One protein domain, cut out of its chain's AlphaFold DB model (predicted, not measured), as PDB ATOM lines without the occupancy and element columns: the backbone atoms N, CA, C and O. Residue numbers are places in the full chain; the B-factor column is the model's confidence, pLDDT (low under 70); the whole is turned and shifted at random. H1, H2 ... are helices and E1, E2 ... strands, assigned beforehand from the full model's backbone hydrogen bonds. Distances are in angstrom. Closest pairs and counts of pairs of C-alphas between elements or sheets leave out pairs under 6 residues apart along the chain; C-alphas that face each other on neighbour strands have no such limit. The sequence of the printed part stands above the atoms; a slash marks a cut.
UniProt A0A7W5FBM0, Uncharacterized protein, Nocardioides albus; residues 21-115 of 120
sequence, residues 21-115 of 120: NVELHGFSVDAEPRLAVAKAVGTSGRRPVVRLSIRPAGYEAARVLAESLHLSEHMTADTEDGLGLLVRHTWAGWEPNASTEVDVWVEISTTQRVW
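What this domain is: This is residues 21 to 115 of the 120 residues of an uncharacterized protein of Nocardioides albus (UniProt A0A7W5FBM0). A long, twisted five-stranded sheet has helix H2 packed along one face over E5, in two layers, while short helix H1 lies off the sheet between E1 and E2 in the chain. The turn between E3 and E4 at Gly 82 and the link between E4 and E5 at Glu 101 mark the ends of its long axis. The 95 printed residues run E1 H1 E2 H2 E3 E4 E5; the sheet, order E1 E2 E5 E4 E3, is mixed, and so is the class, helices and strands. The whole is elongated, 48 by 27 by 20 A, and only just compact, close to loose, with a radius of gyration of the C-alphas of 14.9 A.

How they stand to each other: E1, residues 22 to 30, bends by 57 degrees at residue 25 and is antiparallel to E2, residues 49 to 56, with N 28 and O 51 3.1 A apart. H1, residues 35 to 40, is not on the sheet. E2 is parallel to E5, residues 103 to 114, with N 52 and O 105 2.9 A apart. H2, residues 59 to 68, is on the sheet at a height of 8.0 A, over E5 and along the strands at 19 degrees on the local plane; their closest C-alphas, of Tyr 59 and Thr 110, are 6.2 A apart. E2, H2 and E3, residues 72 to 80, form a split strand-helix-strand unit, two same-way strands joined through a helix with E5 and E4, residues 85 to 94, between them; its crossover is right-handed. E3, E4 and E5 form a meander, each strand the antiparallel neighbour of the one before, in two hairpins: N 74 and O 90 are 2.7 A apart, N 108 and O 91 2.8 A. In H1 and H2 every O i to N i+4 pair is within hydrogen-bond range.

Where its parts are: E1 begins at C-alpha 22, (464.447, 266.402, 400.025), and is 22.5 A long; E2 is 22.1 A, H2 14.2 A, E3 24.8 A and E4 29.7 A. E5, 35.1 A, ends at C-alpha 114, (474.998, 251.360, 387.311).

The domain as a whole: The C-alphas farthest apart, of Gly 82 and Glu 101, are 48.3 A apart. The printed part has no cut and no long link. The mean pLDDT of the printed part is 72.2; residues 21 to 48, 75 to 83 and 98 are under 70.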
ATOM      1  N   ASN A  21     462.971 263.753 403.173       58.81
ATOM      2  CA  ASN A  21     464.331 263.555 402.629       58.81
ATOM      3  C   ASN A  21     464.681 264.323 401.336       58.81
ATOM      4  O   ASN A  21     465.504 263.859 400.539       58.81
ATOM      5  N   VAL A  22     464.092 265.503 401.131       57.56
ATOM      6  CA  VAL A  22     464.447 266.402 400.025       57.56
ATOM      7  C   VAL A  22     465.348 267.546 400.492       57.56
ATOM      8  O   VAL A  22     464.961 268.352 401.334       57.56
ATOM      9  N   GLU A  23     466.537 267.660 399.892       62.22
ATOM     10  CA  GLU A  23     467.336 268.884 399.945       62.22
ATOM     11  C   GLU A  23     466.956 269.795 398.770       62.22
ATOM     12  O   GLU A  23     467.041 269.413 397.592       62.22
ATOM     13  N   LEU A  24     466.544 271.028 399.081       62.84
ATOM     14  CA  LEU A  24     466.380 272.065 398.070       62.84
ATOM     15  C   LEU A  24     467.769 272.564 397.663       62.84
ATOM     16  O   LEU A  24     468.459 273.225 398.439       62.84
ATOM     17  N   HIS A  25     468.187 272.227 396.446       61.62
ATOM     18  CA  HIS A  25     469.531 272.541 395.974       61.62
ATOM     19  C   HIS A  25     469.622 273.925 395.321       61.62
ATOM     20  O   HIS A  25     470.678 274.555 395.323       61.62
ATOM     21  N   GLY A  26     468.520 274.407 394.753       64.75
ATOM     22  CA  GLY A  26     468.468 275.713 394.117       64.75
ATOM     23  C   GLY A  26     467.044 276.229 393.993       64.75
ATOM     24  O   GLY A  26     466.105 275.470 393.757       64.75
ATOM     25  N   PHE A  27     466.905 277.540 394.145       67.50
ATOM     26  CA  PHE A  27     465.668 278.277 393.939       67.50
ATOM     27  C   PHE A  27     465.986 279.514 393.110       67.50
ATOM     28  O   PHE A  27     466.924 280.254 393.420       67.50
ATOM     29  N   SER A  28     465.200 279.753 392.065       66.94
ATOM     30  CA  SER A  28     465.279 280.996 391.303       66.94
ATOM     31  C   SER A  28     463.894 281.482 390.917       66.94
ATOM     32  O   SER A  28     463.038 280.689 390.519       66.94
ATOM     33  N   VAL A  29     463.707 282.797 390.983       64.06
ATOM     34  CA  VAL A  29     462.483 283.470 390.554       64.06
ATOM     35  C   VAL A  29     462.772 284.243 389.280       64.06
ATOM     36  O   VAL A  29     463.472 285.256 389.308       64.06
ATOM     37  N   ASP A  30     462.194 283.795 388.173       64.75
ATOM     38  CA  ASP A  30     462.172 284.551 386.928       64.75
ATOM     39  C   ASP A  30     460.968 285.509 386.984       64.75
ATOM     40  O   ASP A  30     459.857 285.182 386.556       64.75
ATOM     41  N   ALA A  31     461.182 286.700 387.559       51.62
ATOM     42  CA  ALA A  31     460.140 287.725 387.715       51.62
ATOM     43  C   ALA A  31     459.623 288.275 386.372       51.62
ATOM     44  O   ALA A  31     458.492 288.750 386.282       51.62
ATOM     45  N   GLU A  32     460.439 288.158 385.326       53.34
ATOM     46  CA  GLU A  32     460.072 288.382 383.933       53.34
ATOM     47  C   GLU A  32     460.486 287.136 383.147       53.34
ATOM     48  O   GLU A  32     461.664 287.008 382.787       53.34
ATOM     49  N   PRO A  33     459.578 286.177 382.893       52.94
ATOM     50  CA  PRO A  33     459.937 285.036 382.074       52.94
ATOM     51  C   PRO A  33     460.326 285.570 380.698       52.94
ATOM     52  O   PRO A  33     459.492 286.082 379.946       52.94
ATOM     53  N   ARG A  34     461.619 285.484 380.356       50.06
ATOM     54  CA  ARG A  34     462.073 285.803 379.000       50.06
ATOM     55  C   ARG A  34     461.184 285.010 378.049       50.06
ATOM     56  O   ARG A  34     461.049 283.802 378.204       50.06
ATOM     57  N   LEU A  35     460.578 285.675 377.069       47.59
ATOM     58  CA  LEU A  35     459.554 285.095 376.187       47.59
ATOM     59  C   LEU A  35     460.003 283.774 375.516       47.59
ATOM     60  O   LEU A  35     459.184 282.915 375.209       47.59
ATOM     61  N   ALA A  36     461.319 283.594 375.342       49.41
ATOM     62  CA  ALA A  36     461.952 282.358 374.879       49.41
ATOM     63  C   ALA A  36     461.858 281.193 375.887       49.41
ATOM     64  O   ALA A  36     461.567 280.069 375.490       49.41
ATOM     65  N   VAL A  37     462.045 281.467 377.180       50.34
ATOM     66  CA  VAL A  37     461.802 280.522 378.279       50.34
ATOM     67  C   VAL A  37     460.307 280.245 378.396       50.34
ATOM     68  O   VAL A  37     459.915 279.090 378.409       50.34
ATOM     69  N   ALA A  38     459.449 281.269 378.377       50.00
ATOM     70  CA  ALA A  38     457.998 281.057 378.436       50.00
ATOM     71  C   ALA A  38     457.491 280.136 377.308       50.00
ATOM     72  O   ALA A  38     456.642 279.285 377.542       50.00
ATOM     73  N   LYS A  39     458.058 280.251 376.095       50.41
ATOM     74  CA  LYS A  39     457.759 279.357 374.963       50.41
ATOM     75  C   LYS A  39     458.321 277.947 375.120       50.41
ATOM     76  O   LYS A  39     457.589 276.995 374.882       50.41
ATOM     77  N   ALA A  40     459.600 277.814 375.475       56.16
ATOM     78  CA  ALA A  40     460.236 276.505 375.653       56.16
ATOM     79  C   ALA A  40     459.588 275.711 376.791       56.16
ATOM     80  O   ALA A  40     459.534 274.488 376.754       56.16
ATOM     81  N   VAL A  41     459.070 276.438 377.774       52.62
ATOM     82  CA  VAL A  41     458.467 275.892 378.971       52.62
ATOM     83  C   VAL A  41     456.933 276.070 378.921       52.62
ATOM     84  O   VAL A  41     456.275 275.910 379.914       52.62
ATOM     85  N   GLY A  42     456.287 276.367 377.789       54.22
ATOM     86  CA  GLY A  42     454.816 276.277 377.665       54.22
ATOM     87  C   GLY A  42     453.947 277.156 378.591       54.22
ATOM     88  O   GLY A  42     452.791 276.804 378.824       54.22
ATOM     89  N   THR A  43     454.436 278.290 379.102       57.56
ATOM     90  CA  THR A  43     453.617 279.226 379.902       57.56
ATOM     91  C   THR A  43     453.052 280.365 379.076       57.56
ATOM     92  O   THR A  43     453.545 280.722 378.006       57.56
ATOM     93  N   SER A  44     452.021 281.010 379.628       53.97
ATOM     94  CA  SER A  44     451.387 282.193 379.035       53.97
ATOM     95  C   SER A  44     452.319 283.414 378.917       53.97
ATOM     96  O   SER A  44     451.918 284.428 378.346       53.97
ATOM     97  N   GLY A  45     453.541 283.351 379.473       56.44
ATOM     98  CA  GLY A  45     454.532 284.433 379.480       56.44
ATOM     99  C   GLY A  45     454.118 285.679 380.270       56.44
ATOM    100  O   GLY A  45     454.818 286.685 380.223       56.44
ATOM    101  N   ARG A  46     452.973 285.639 380.967       57.84
ATOM    102  CA  ARG A  46     452.388 286.785 381.687       57.84
ATOM    103  C   ARG A  46     452.551 286.709 383.204       57.84
ATOM    104  O   ARG A  46     452.354 287.725 383.865       57.84
ATOM    105  N   ARG A  47     452.867 285.532 383.749       68.94
ATOM    106  CA  ARG A  47     453.044 285.300 385.187       68.94
ATOM    107  C   ARG A  47     454.515 285.043 385.508       68.94
ATOM    108  O   ARG A  47     455.214 284.490 384.658       68.94
ATOM    109  N   PRO A  48     454.993 285.439 386.696       67.19
ATOM    110  CA  PRO A  48     456.313 285.047 387.162       67.19
ATOM    111  C   PRO A  48     456.458 283.530 387.203       67.19
ATOM    112  O   PRO A  48     455.500 282.827 387.536       67.19
ATOM    113  N   VAL A  49     457.662 283.048 386.900       73.25
ATOM    114  CA  VAL A  49     457.987 281.621 386.963       73.25
ATOM    115  C   VAL A  49     458.923 281.377 388.137       73.25
ATOM    116  O   VAL A  49     459.993 281.982 388.229       73.25
ATOM    117  N   VAL A  50     458.537 280.467 389.023       74.69
ATOM    118  CA  VAL A  50     459.415 279.940 390.068       74.69
ATOM    119  C   VAL A  50     460.012 278.634 389.573       74.69
ATOM    120  O   VAL A  50     459.281 277.733 389.169       74.69
ATOM    121  N   ARG A  51     461.341 278.528 389.610       77.44
ATOM    122  CA  ARG A  51     462.054 277.287 389.303       77.44
ATOM    123  C   ARG A  51     462.592 276.674 390.583       77.44
ATOM    124  O   ARG A  51     463.337 277.329 391.320       77.44
ATOM    125  N   LEU A  52     462.234 275.418 390.808       77.38
ATOM    126  CA  LEU A  52     462.701 274.613 391.926       77.38
ATOM    127  C   LEU A  52     463.654 273.543 391.406       77.38
ATOM    128  O   LEU A  52     463.260 272.727 390.578       77.38
ATOM    129  N   SER A  53     464.889 273.543 391.903       82.19
ATOM    130  CA  SER A  53     465.864 272.485 391.639       82.19
ATOM    131  C   SER A  53     466.029 271.626 392.887       82.19
ATOM    132  O   SER A  53     466.552 272.075 393.912       82.19
ATOM    133  N   ILE A  54     465.584 270.379 392.788       80.69
ATOM    134  CA  ILE A  54     465.510 269.420 393.887       80.69
ATOM    135  C   ILE A  54     466.563 268.322 393.692       80.69
ATOM    136  O   ILE A  54     466.727 267.793 392.587       80.69
ATOM    137  N   ARG A  55     467.269 267.964 394.773       81.50
ATOM    138  CA  ARG A  55     468.200 266.824 394.809       81.50
ATOM    139  C   ARG A  55     467.844 265.876 395.953       81.50
ATOM    140  O   ARG A  55     468.240 266.107 397.091       81.50
ATOM    141  N   PRO A  56     467.087 264.814 395.666       78.38
ATOM    142  CA  PRO A  56     466.761 263.794 396.654       78.38
ATOM    143  C   PRO A  56     467.984 262.936 396.989       78.38
ATOM    144  O   PRO A  56     468.905 262.804 396.179       78.38
ATOM    145  N   ALA A  57     467.962 262.291 398.157       78.94
ATOM    146  CA  ALA A  57     469.019 261.394 398.636       78.94
ATOM    147  C   ALA A  57     469.040 260.022 397.915       78.94
ATOM    148  O   ALA A  57     469.026 258.970 398.551       78.94
ATOM    149  N   GLY A  58     469.054 260.019 396.578       80.75
ATOM    150  CA  GLY A  58     469.182 258.817 395.745       80.75
ATOM    151  C   GLY A  58     468.126 258.682 394.644       80.75
ATOM    152  O   GLY A  58     467.175 259.461 394.574       80.75
ATOM    153  N   TYR A  59     468.312 257.678 393.776       85.31
ATOM    154  CA  TYR A  59     467.447 257.420 392.617       85.31
ATOM    155  C   TYR A  59     466.002 257.105 393.011       85.31
ATOM    156  O   TYR A  59     465.097 257.767 392.521       85.31
ATOM    157  N   GLU A  60     465.770 256.170 393.936       86.25
ATOM    158  CA  GLU A  60     464.399 255.785 394.312       86.25
ATOM    159  C   GLU A  60     463.603 256.947 394.912       86.25
ATOM    160  O   GLU A  60     462.445 257.151 394.557       86.25
ATOM    161  N   ALA A  61     464.232 257.760 395.764       81.81
ATOM    162  CA  ALA A  61     463.596 258.957 396.308       81.81
ATOM    163  C   ALA A  61     463.259 259.969 395.199       81.81
ATOM    164  O   ALA A  61     462.187 260.570 395.218       81.81
ATOM    165  N   ALA A  62     464.144 260.127 394.209       83.88
ATOM    166  CA  ALA A  62     463.898 260.987 393.058       83.88
ATOM    167  C   ALA A  62     462.795 260.466 392.136       83.88
ATOM    168  O   ALA A  62     461.949 261.255 391.722       83.88
ATOM    169  N   ARG A  63     462.755 259.156 391.875       86.44
ATOM    170  CA  ARG A  63     461.726 258.513 391.054       86.44
ATOM    171  C   ARG A  63     460.347 258.636 391.696       86.44
ATOM    172  O   ARG A  63     459.421 259.099 391.042       86.44
ATOM    173  N   VAL A  64     460.218 258.299 392.983       84.50
ATOM    174  CA  VAL A  64     458.948 258.420 393.725       84.50
ATOM    175  C   VAL A  64     458.460 259.869 393.742       84.50
ATOM    176  O   VAL A  64     457.279 260.131 393.514       84.50
ATOM    177  N   LEU A  65     459.371 260.822 393.964       81.31
ATOM    178  CA  LEU A  65     459.038 262.240 393.920       81.31
ATOM    179  C   LEU A  65     458.564 262.670 392.524       81.31
ATOM    180  O   LEU A  65     457.517 263.303 392.403       81.31
ATOM    181  N   ALA A  66     459.302 262.303 391.476       84.88
ATOM    182  CA  ALA A  66     458.947 262.623 390.099       84.88
ATOM    183  C   ALA A  66     457.589 262.029 389.701       84.88
ATOM    184  O   ALA A  66     456.795 262.712 389.061       84.88
ATOM    185  N   GLU A  67     457.293 260.799 390.128       85.81
ATOM    186  CA  GLU A  67     456.002 260.141 389.901       85.81
ATOM    187  C   GLU A  67     454.854 260.868 390.607       85.81
ATOM    188  O   GLU A  67     453.807 261.081 389.996       85.81
ATOM    189  N   SER A  68     455.058 261.293 391.860       82.12
ATOM    190  CA  SER A  68     454.048 262.040 392.628       82.12
ATOM    191  C   SER A  68     453.723 263.408 392.021       82.12
ATOM    192  O   SER A  68     452.597 263.881 392.133       82.12
ATOM    193  N   LEU A  69     454.705 264.004 391.340       79.81
ATOM    194  CA  LEU A  69     454.593 265.276 390.629       79.81
ATOM    195  C   LEU A  69     454.281 265.089 389.133       79.81
ATOM    196  O   LEU A  69     454.288 266.055 388.374       79.81
ATOM    197  N   HIS A  70     454.042 263.850 388.685       84.12
ATOM    198  CA  HIS A  70     453.770 263.502 387.287       84.12
ATOM    199  C   HIS A  70     454.789 264.079 386.282       84.12
ATOM    200  O   HIS A  70     454.444 264.440 385.153       84.12
ATOM    201  N   LEU A  71     456.058 264.164 386.684       83.31
ATOM    202  CA  LEU A  71     457.131 264.715 385.860       83.31
ATOM    203  C   LEU A  71     457.638 263.676 384.859       83.31
ATOM    204  O   LEU A  71     457.685 262.478 385.135       83.31
ATOM    205  N   SER A  72     458.065 264.151 383.690       82.62
ATOM    206  CA  SER A  72     458.643 263.290 382.657       82.62
ATOM    207  C   SER A  72     460.151 263.154 382.840       82.62
ATOM    208  O   SER A  72     460.841 264.131 383.139       82.62
ATOM    209  N   GLU A  73     460.659 261.935 382.659       83.81
ATOM    210  CA  GLU A  73     462.086 261.639 382.772       83.81
ATOM    211  C   GLU A  73     462.850 262.020 381.500       83.81
ATOM    212  O   GLU A  73     462.468 261.682 380.377       83.81
ATOM    213  N   HIS A  74     463.983 262.682 381.700       80.00
ATOM    214  CA  HIS A  74     464.975 263.017 380.696       80.00
ATOM    215  C   HIS A  74     466.355 262.553 381.182       80.00
ATOM    216  O   HIS A  74     466.964 263.133 382.085       80.00
ATOM    217  N   MET A  75     466.883 261.503 380.561       67.31
ATOM    218  CA  MET A  75     468.220 260.989 380.868       67.31
ATOM    219  C   MET A  75     469.261 261.752 380.048       67.31
ATOM    220  O   MET A  75     469.110 261.901 378.834       67.31
ATOM    221  N   THR A  76     470.303 262.277 380.695       61.03
ATOM    222  CA  THR A  76     471.364 263.025 379.999       61.03
ATOM    223  C   THR A  76     472.741 262.704 380.561       61.03
ATOM    224  O   THR A  76     473.078 263.120 381.662       61.03
ATOM    225  N   ALA A  77     473.547 262.068 379.712       57.69
ATOM    226  CA  ALA A  77     474.957 261.725 379.868       57.69
ATOM    227  C   ALA A  77     475.269 260.498 380.739       57.69
ATOM    228  O   ALA A  77     475.061 260.472 381.952       57.69
ATOM    229  N   ASP A  78     475.873 259.540 380.043       67.56
ATOM    230  CA  ASP A  78     476.583 258.377 380.537       67.56
ATOM    231  C   ASP A  78     478.069 258.738 380.584       67.56
ATOM    232  O   ASP A  78     478.656 259.095 379.558       67.56
ATOM    233  N   THR A  79     478.691 258.708 381.760       64.00
ATOM    234  CA  THR A  79     480.158 258.788 381.846       64.00
ATOM    235  C   THR A  79     480.671 257.491 382.441       64.00
ATOM    236  O   THR A  79     480.333 257.144 383.570       64.00
ATOM    237  N   GLU A  80     481.460 256.759 381.664       64.06
ATOM    238  CA  GLU A  80     482.148 255.557 382.121       64.06
ATOM    239  C   GLU A  80     483.441 255.985 382.827       64.06
ATOM    240  O   GLU A  80     484.294 256.640 382.223       64.06
ATOM    241  N   ASP A  81     483.575 255.688 384.121       63.56
ATOM    242  CA  ASP A  81     484.704 256.155 384.946       63.56
ATOM    243  C   ASP A  81     485.635 255.025 385.418       63.56
ATOM    244  O   ASP A  81     486.366 255.169 386.395       63.56
ATOM    245  N   GLY A  82     485.630 253.876 384.732       65.31
ATOM    246  CA  GLY A  82     486.408 252.692 385.127       65.31
ATOM    247  C   GLY A  82     485.919 252.019 386.420       65.31
ATOM    248  O   GLY A  82     486.410 250.946 386.762       65.31
ATOM    249  N   LEU A  83     484.941 252.613 387.117       64.44
ATOM    250  CA  LEU A  83     484.250 252.068 388.292       64.44
ATOM    251  C   LEU A  83     482.776 251.731 387.998       64.44
ATOM    252  O   LEU A  83     482.064 251.266 388.887       64.44
ATOM    253  N   GLY A  84     482.313 251.977 386.770       71.62
ATOM    254  CA  GLY A  84     480.961 251.693 386.297       71.62
ATOM    255  C   GLY A  84     480.425 252.792 385.381       71.62
ATOM    256  O   GLY A  84     481.146 253.714 384.994       71.62
ATOM    257  N   LEU A  85     479.139 252.688 385.046       79.81
ATOM    258  CA  LEU A  85     478.410 253.706 384.301       79.81
ATOM    259  C   LEU A  85     477.792 254.700 385.284       79.81
ATOM    260  O   LEU A  85     476.954 254.324 386.109       79.81
ATOM    261  N   LEU A  86     478.192 255.966 385.214       80.94
ATOM    262  CA  LEU A  86     477.531 257.034 385.953       80.94
ATOM    263  C   LEU A  86     476.418 257.630 385.088       80.94
ATOM    264  O   LEU A  86     476.704 258.275 384.079       80.94
ATOM    265  N   VAL A  87     475.170 257.421 385.503       85.00
ATOM    266  CA  VAL A  87     473.970 257.876 384.795       85.00
ATOM    267  C   VAL A  87     473.350 259.040 385.555       85.00
ATOM    268  O   VAL A  87     473.048 258.941 386.750       85.00
ATOM    269  N   ARG A  88     473.142 260.164 384.868       86.50
ATOM    270  CA  ARG A  88     472.380 261.291 385.415       86.50
ATOM    271  C   ARG A  88     470.924 261.209 384.968       86.50
ATOM    272  O   ARG A  88     470.609 261.271 383.778       86.50
ATOM    273  N   HIS A  89     470.042 261.187 385.960       87.25
ATOM    274  CA  HIS A  89     468.601 261.254 385.764       87.25
ATOM    275  C   HIS A  89     468.116 262.667 386.075       87.25
ATOM    276  O   HIS A  89     468.482 263.244 387.106       87.25
ATOM    277  N   THR A  90     467.319 263.233 385.170       88.81
ATOM    278  CA  THR A  90     466.673 264.532 385.360       88.81
ATOM    279  C   THR A  90     465.190 264.396 385.038       88.81
ATOM    280  O   THR A  90     464.846 263.969 383.945       88.81
ATOM    281  N   TRP A  91     464.305 264.778 385.952       88.88
ATOM    282  CA  TRP A  91     462.869 264.906 385.683       88.88
ATOM    283  C   TRP A  91     462.496 266.371 385.724       88.88
ATOM    284  O   TRP A  91     462.967 267.093 386.604       88.88
ATOM    285  N   ALA A  92     461.659 266.818 384.797       86.19
ATOM    286  CA  ALA A  92     461.224 268.204 384.798       86.19
ATOM    287  C   ALA A  92     459.795 268.367 384.289       86.19
ATOM    288  O   ALA A  92     459.309 267.575 383.479       86.19
ATOM    289  N   GLY A  93     459.118 269.400 384.779       80.81
ATOM    290  CA  GLY A  93     457.739 269.676 384.406       80.81
ATOM    291  C   GLY A  93     457.104 270.786 385.232       80.81
ATOM    292  O   GLY A  93     457.702 271.335 386.158       80.81
ATOM    293  N   TRP A  94     455.873 271.120 384.859       79.69
ATOM    294  CA  TRP A  94     455.046 272.070 385.592       79.69
ATOM    295  C   TRP A  94     454.307 271.387 386.718       79.69
ATOM    296  O   TRP A  94     453.730 270.327 386.496       79.69
ATOM    297  N   GLU A  95     454.227 272.065 387.860       78.38
ATOM    298  CA  GLU A  95     453.276 271.713 388.906       78.38
ATOM    299  C   GLU A  95     452.080 272.682 388.858       78.38
ATOM    300  O   GLU A  95     452.123 273.758 389.466       78.38
ATOM    301  N   PRO A  96     451.012 272.355 388.104       71.81
ATOM    302  CA  PRO A  96     449.885 273.261 387.889       71.81
ATOM    303  C   PRO A  96     449.065 273.513 389.161       71.81
ATOM    304  O   PRO A  96     448.283 274.464 389.184       71.81
ATOM    305  N   ASN A  97     449.229 272.693 390.205       71.56
ATOM    306  CA  ASN A  97     448.489 272.833 391.458       71.56
ATOM    307  C   ASN A  97     449.305 273.505 392.573       71.56
ATOM    308  O   ASN A  97     448.772 273.706 393.662       71.56
ATOM    309  N   ALA A  98     450.570 273.877 392.330       68.31
ATOM    310  CA  ALA A  98     451.421 274.480 393.360       68.31
ATOM    311  C   ALA A  98     450.998 275.910 393.724       68.31
ATOM    312  O   ALA A  98     451.105 276.307 394.883       68.31
ATOM    313  N   SER A  99     450.528 276.701 392.752       70.50
ATOM    314  CA  SER A  99     450.077 278.072 392.996       70.50
ATOM    315  C   SER A  99     449.118 278.568 391.916       70.50
ATOM    316  O   SER A  99     449.229 278.232 390.741       70.50
ATOM    317  N   THR A 100     448.178 279.424 392.315       71.75
ATOM    318  CA  THR A 100     447.298 280.153 391.392       71.75
ATOM    319  C   THR A 100     447.890 281.497 390.948       71.75
ATOM    320  O   THR A 100     447.407 282.076 389.968       71.75
ATOM    321  N   GLU A 101     448.931 281.983 391.637       70.19
ATOM    322  CA  GLU A 101     449.532 283.311 391.449       70.19
ATOM    323  C   GLU A 101     450.807 283.286 390.598       70.19
ATOM    324  O   GLU A 101     451.066 284.231 389.844       70.19
ATOM    325  N   VAL A 102     451.583 282.205 390.688       70.94
ATOM    326  CA  VAL A 102     452.846 282.010 389.961       70.94
ATOM    327  C   VAL A 102     452.869 280.648 389.281       70.94
ATOM    328  O   VAL A 102     452.299 279.687 389.791       70.94
ATOM    329  N   ASP A 103     453.542 280.563 388.138       74.50
ATOM    330  CA  ASP A 103     453.749 279.283 387.465       74.50
ATOM    331  C   ASP A 103     454.983 278.602 388.090       74.50
ATOM    332  O   ASP A 103     456.020 279.245 388.291       74.50
ATOM    333  N   VAL A 104     454.896 277.305 388.402       76.50
ATOM    334  CA  VAL A 104     455.954 276.575 389.125       76.50
ATOM    335  C   VAL A 104     456.553 275.483 388.256       76.50
ATOM    336  O   VAL A 104     455.900 274.487 387.949       76.50
ATOM    337  N   TRP A 105     457.814 275.667 387.882       81.44
ATOM    338  CA  TRP A 105     458.607 274.665 387.187       81.44
ATOM    339  C   TRP A 105     459.462 273.901 388.191       81.44
ATOM    340  O   TRP A 105     460.227 274.503 388.951       81.44
ATOM    341  N   VAL A 106     459.372 272.578 388.166       81.69
ATOM    342  CA  VAL A 106     460.160 271.699 389.026       81.69
ATOM    343  C   VAL A 106     461.164 270.941 388.173       81.69
ATOM    344  O   VAL A 106     460.824 270.411 387.118       81.69
ATOM    345  N   GLU A 107     462.403 270.886 388.644       86.56
ATOM    346  CA  GLU A 107     463.459 270.028 388.130       86.56
ATOM    347  C   GLU A 107     464.004 269.175 389.280       86.56
ATOM    348  O   GLU A 107     464.445 269.696 390.306       86.56
ATOM    349  N   ILE A 108     464.001 267.858 389.105       85.56
ATOM    350  CA  ILE A 108     464.599 266.893 390.025       85.56
ATOM    351  C   ILE A 108     465.811 266.306 389.328       85.56
ATOM    352  O   ILE A 108     465.698 265.820 388.206       85.56
ATOM    353  N   SER A 109     466.962 266.310 389.992       87.00
ATOM    354  CA  SER A 109     468.166 265.679 389.452       87.00
ATOM    355  C   SER A 109     468.821 264.763 390.472       87.00
ATOM    356  O   SER A 109     468.891 265.073 391.662       87.00
ATOM    357  N   THR A 110     469.314 263.626 389.994       86.81
ATOM    358  CA  THR A 110     470.112 262.690 390.787       86.81
ATOM    359  C   THR A 110     471.107 261.964 389.893       86.81
ATOM    360  O   THR A 110     471.069 262.060 388.661       86.81
ATOM    361  N   THR A 111     472.034 261.252 390.512       86.44
ATOM    362  CA  THR A 111     473.042 260.469 389.809       86.44
ATOM    363  C   THR A 111     473.071 259.065 390.387       86.44
ATOM    364  O   THR A 111     473.121 258.893 391.604       86.44
ATOM    365  N   GLN A 112     473.033 258.066 389.511       83.75
ATOM    366  CA  GLN A 112     473.082 256.657 389.870       83.75
ATOM    367  C   GLN A 112     474.313 256.021 389.231       83.75
ATOM    368  O   GLN A 112     474.595 256.235 388.055       83.75
ATOM    369  N   ARG A 113     475.049 255.222 390.010       80.25
ATOM    370  CA  ARG A 113     476.072 254.338 389.452       80.25
ATOM    371  C   ARG A 113     475.421 253.005 389.108       80.25
ATOM    372  O   ARG A 113     474.859 252.351 389.987       80.25
ATOM    373  N   VAL A 114     475.502 252.625 387.841       80.00
ATOM    374  CA  VAL A 114     474.998 251.360 387.311       80.00
ATOM    375  C   VAL A 114     476.209 250.501 386.965       80.00
ATOM    376  O   VAL A 114     477.118 250.934 386.258       80.00
ATOM    377  N   TRP A 115     476.259 249.295 387.517       71.38
ATOM    378  CA  TRP A 115     477.323 248.343 387.220       71.38
ATOM    379  C   TRP A 115     476.901 247.575 385.972       71.38
ATOM    380  O   TRP A 115     475.804 247.020 385.941       71.38
TER     381      TRP A 115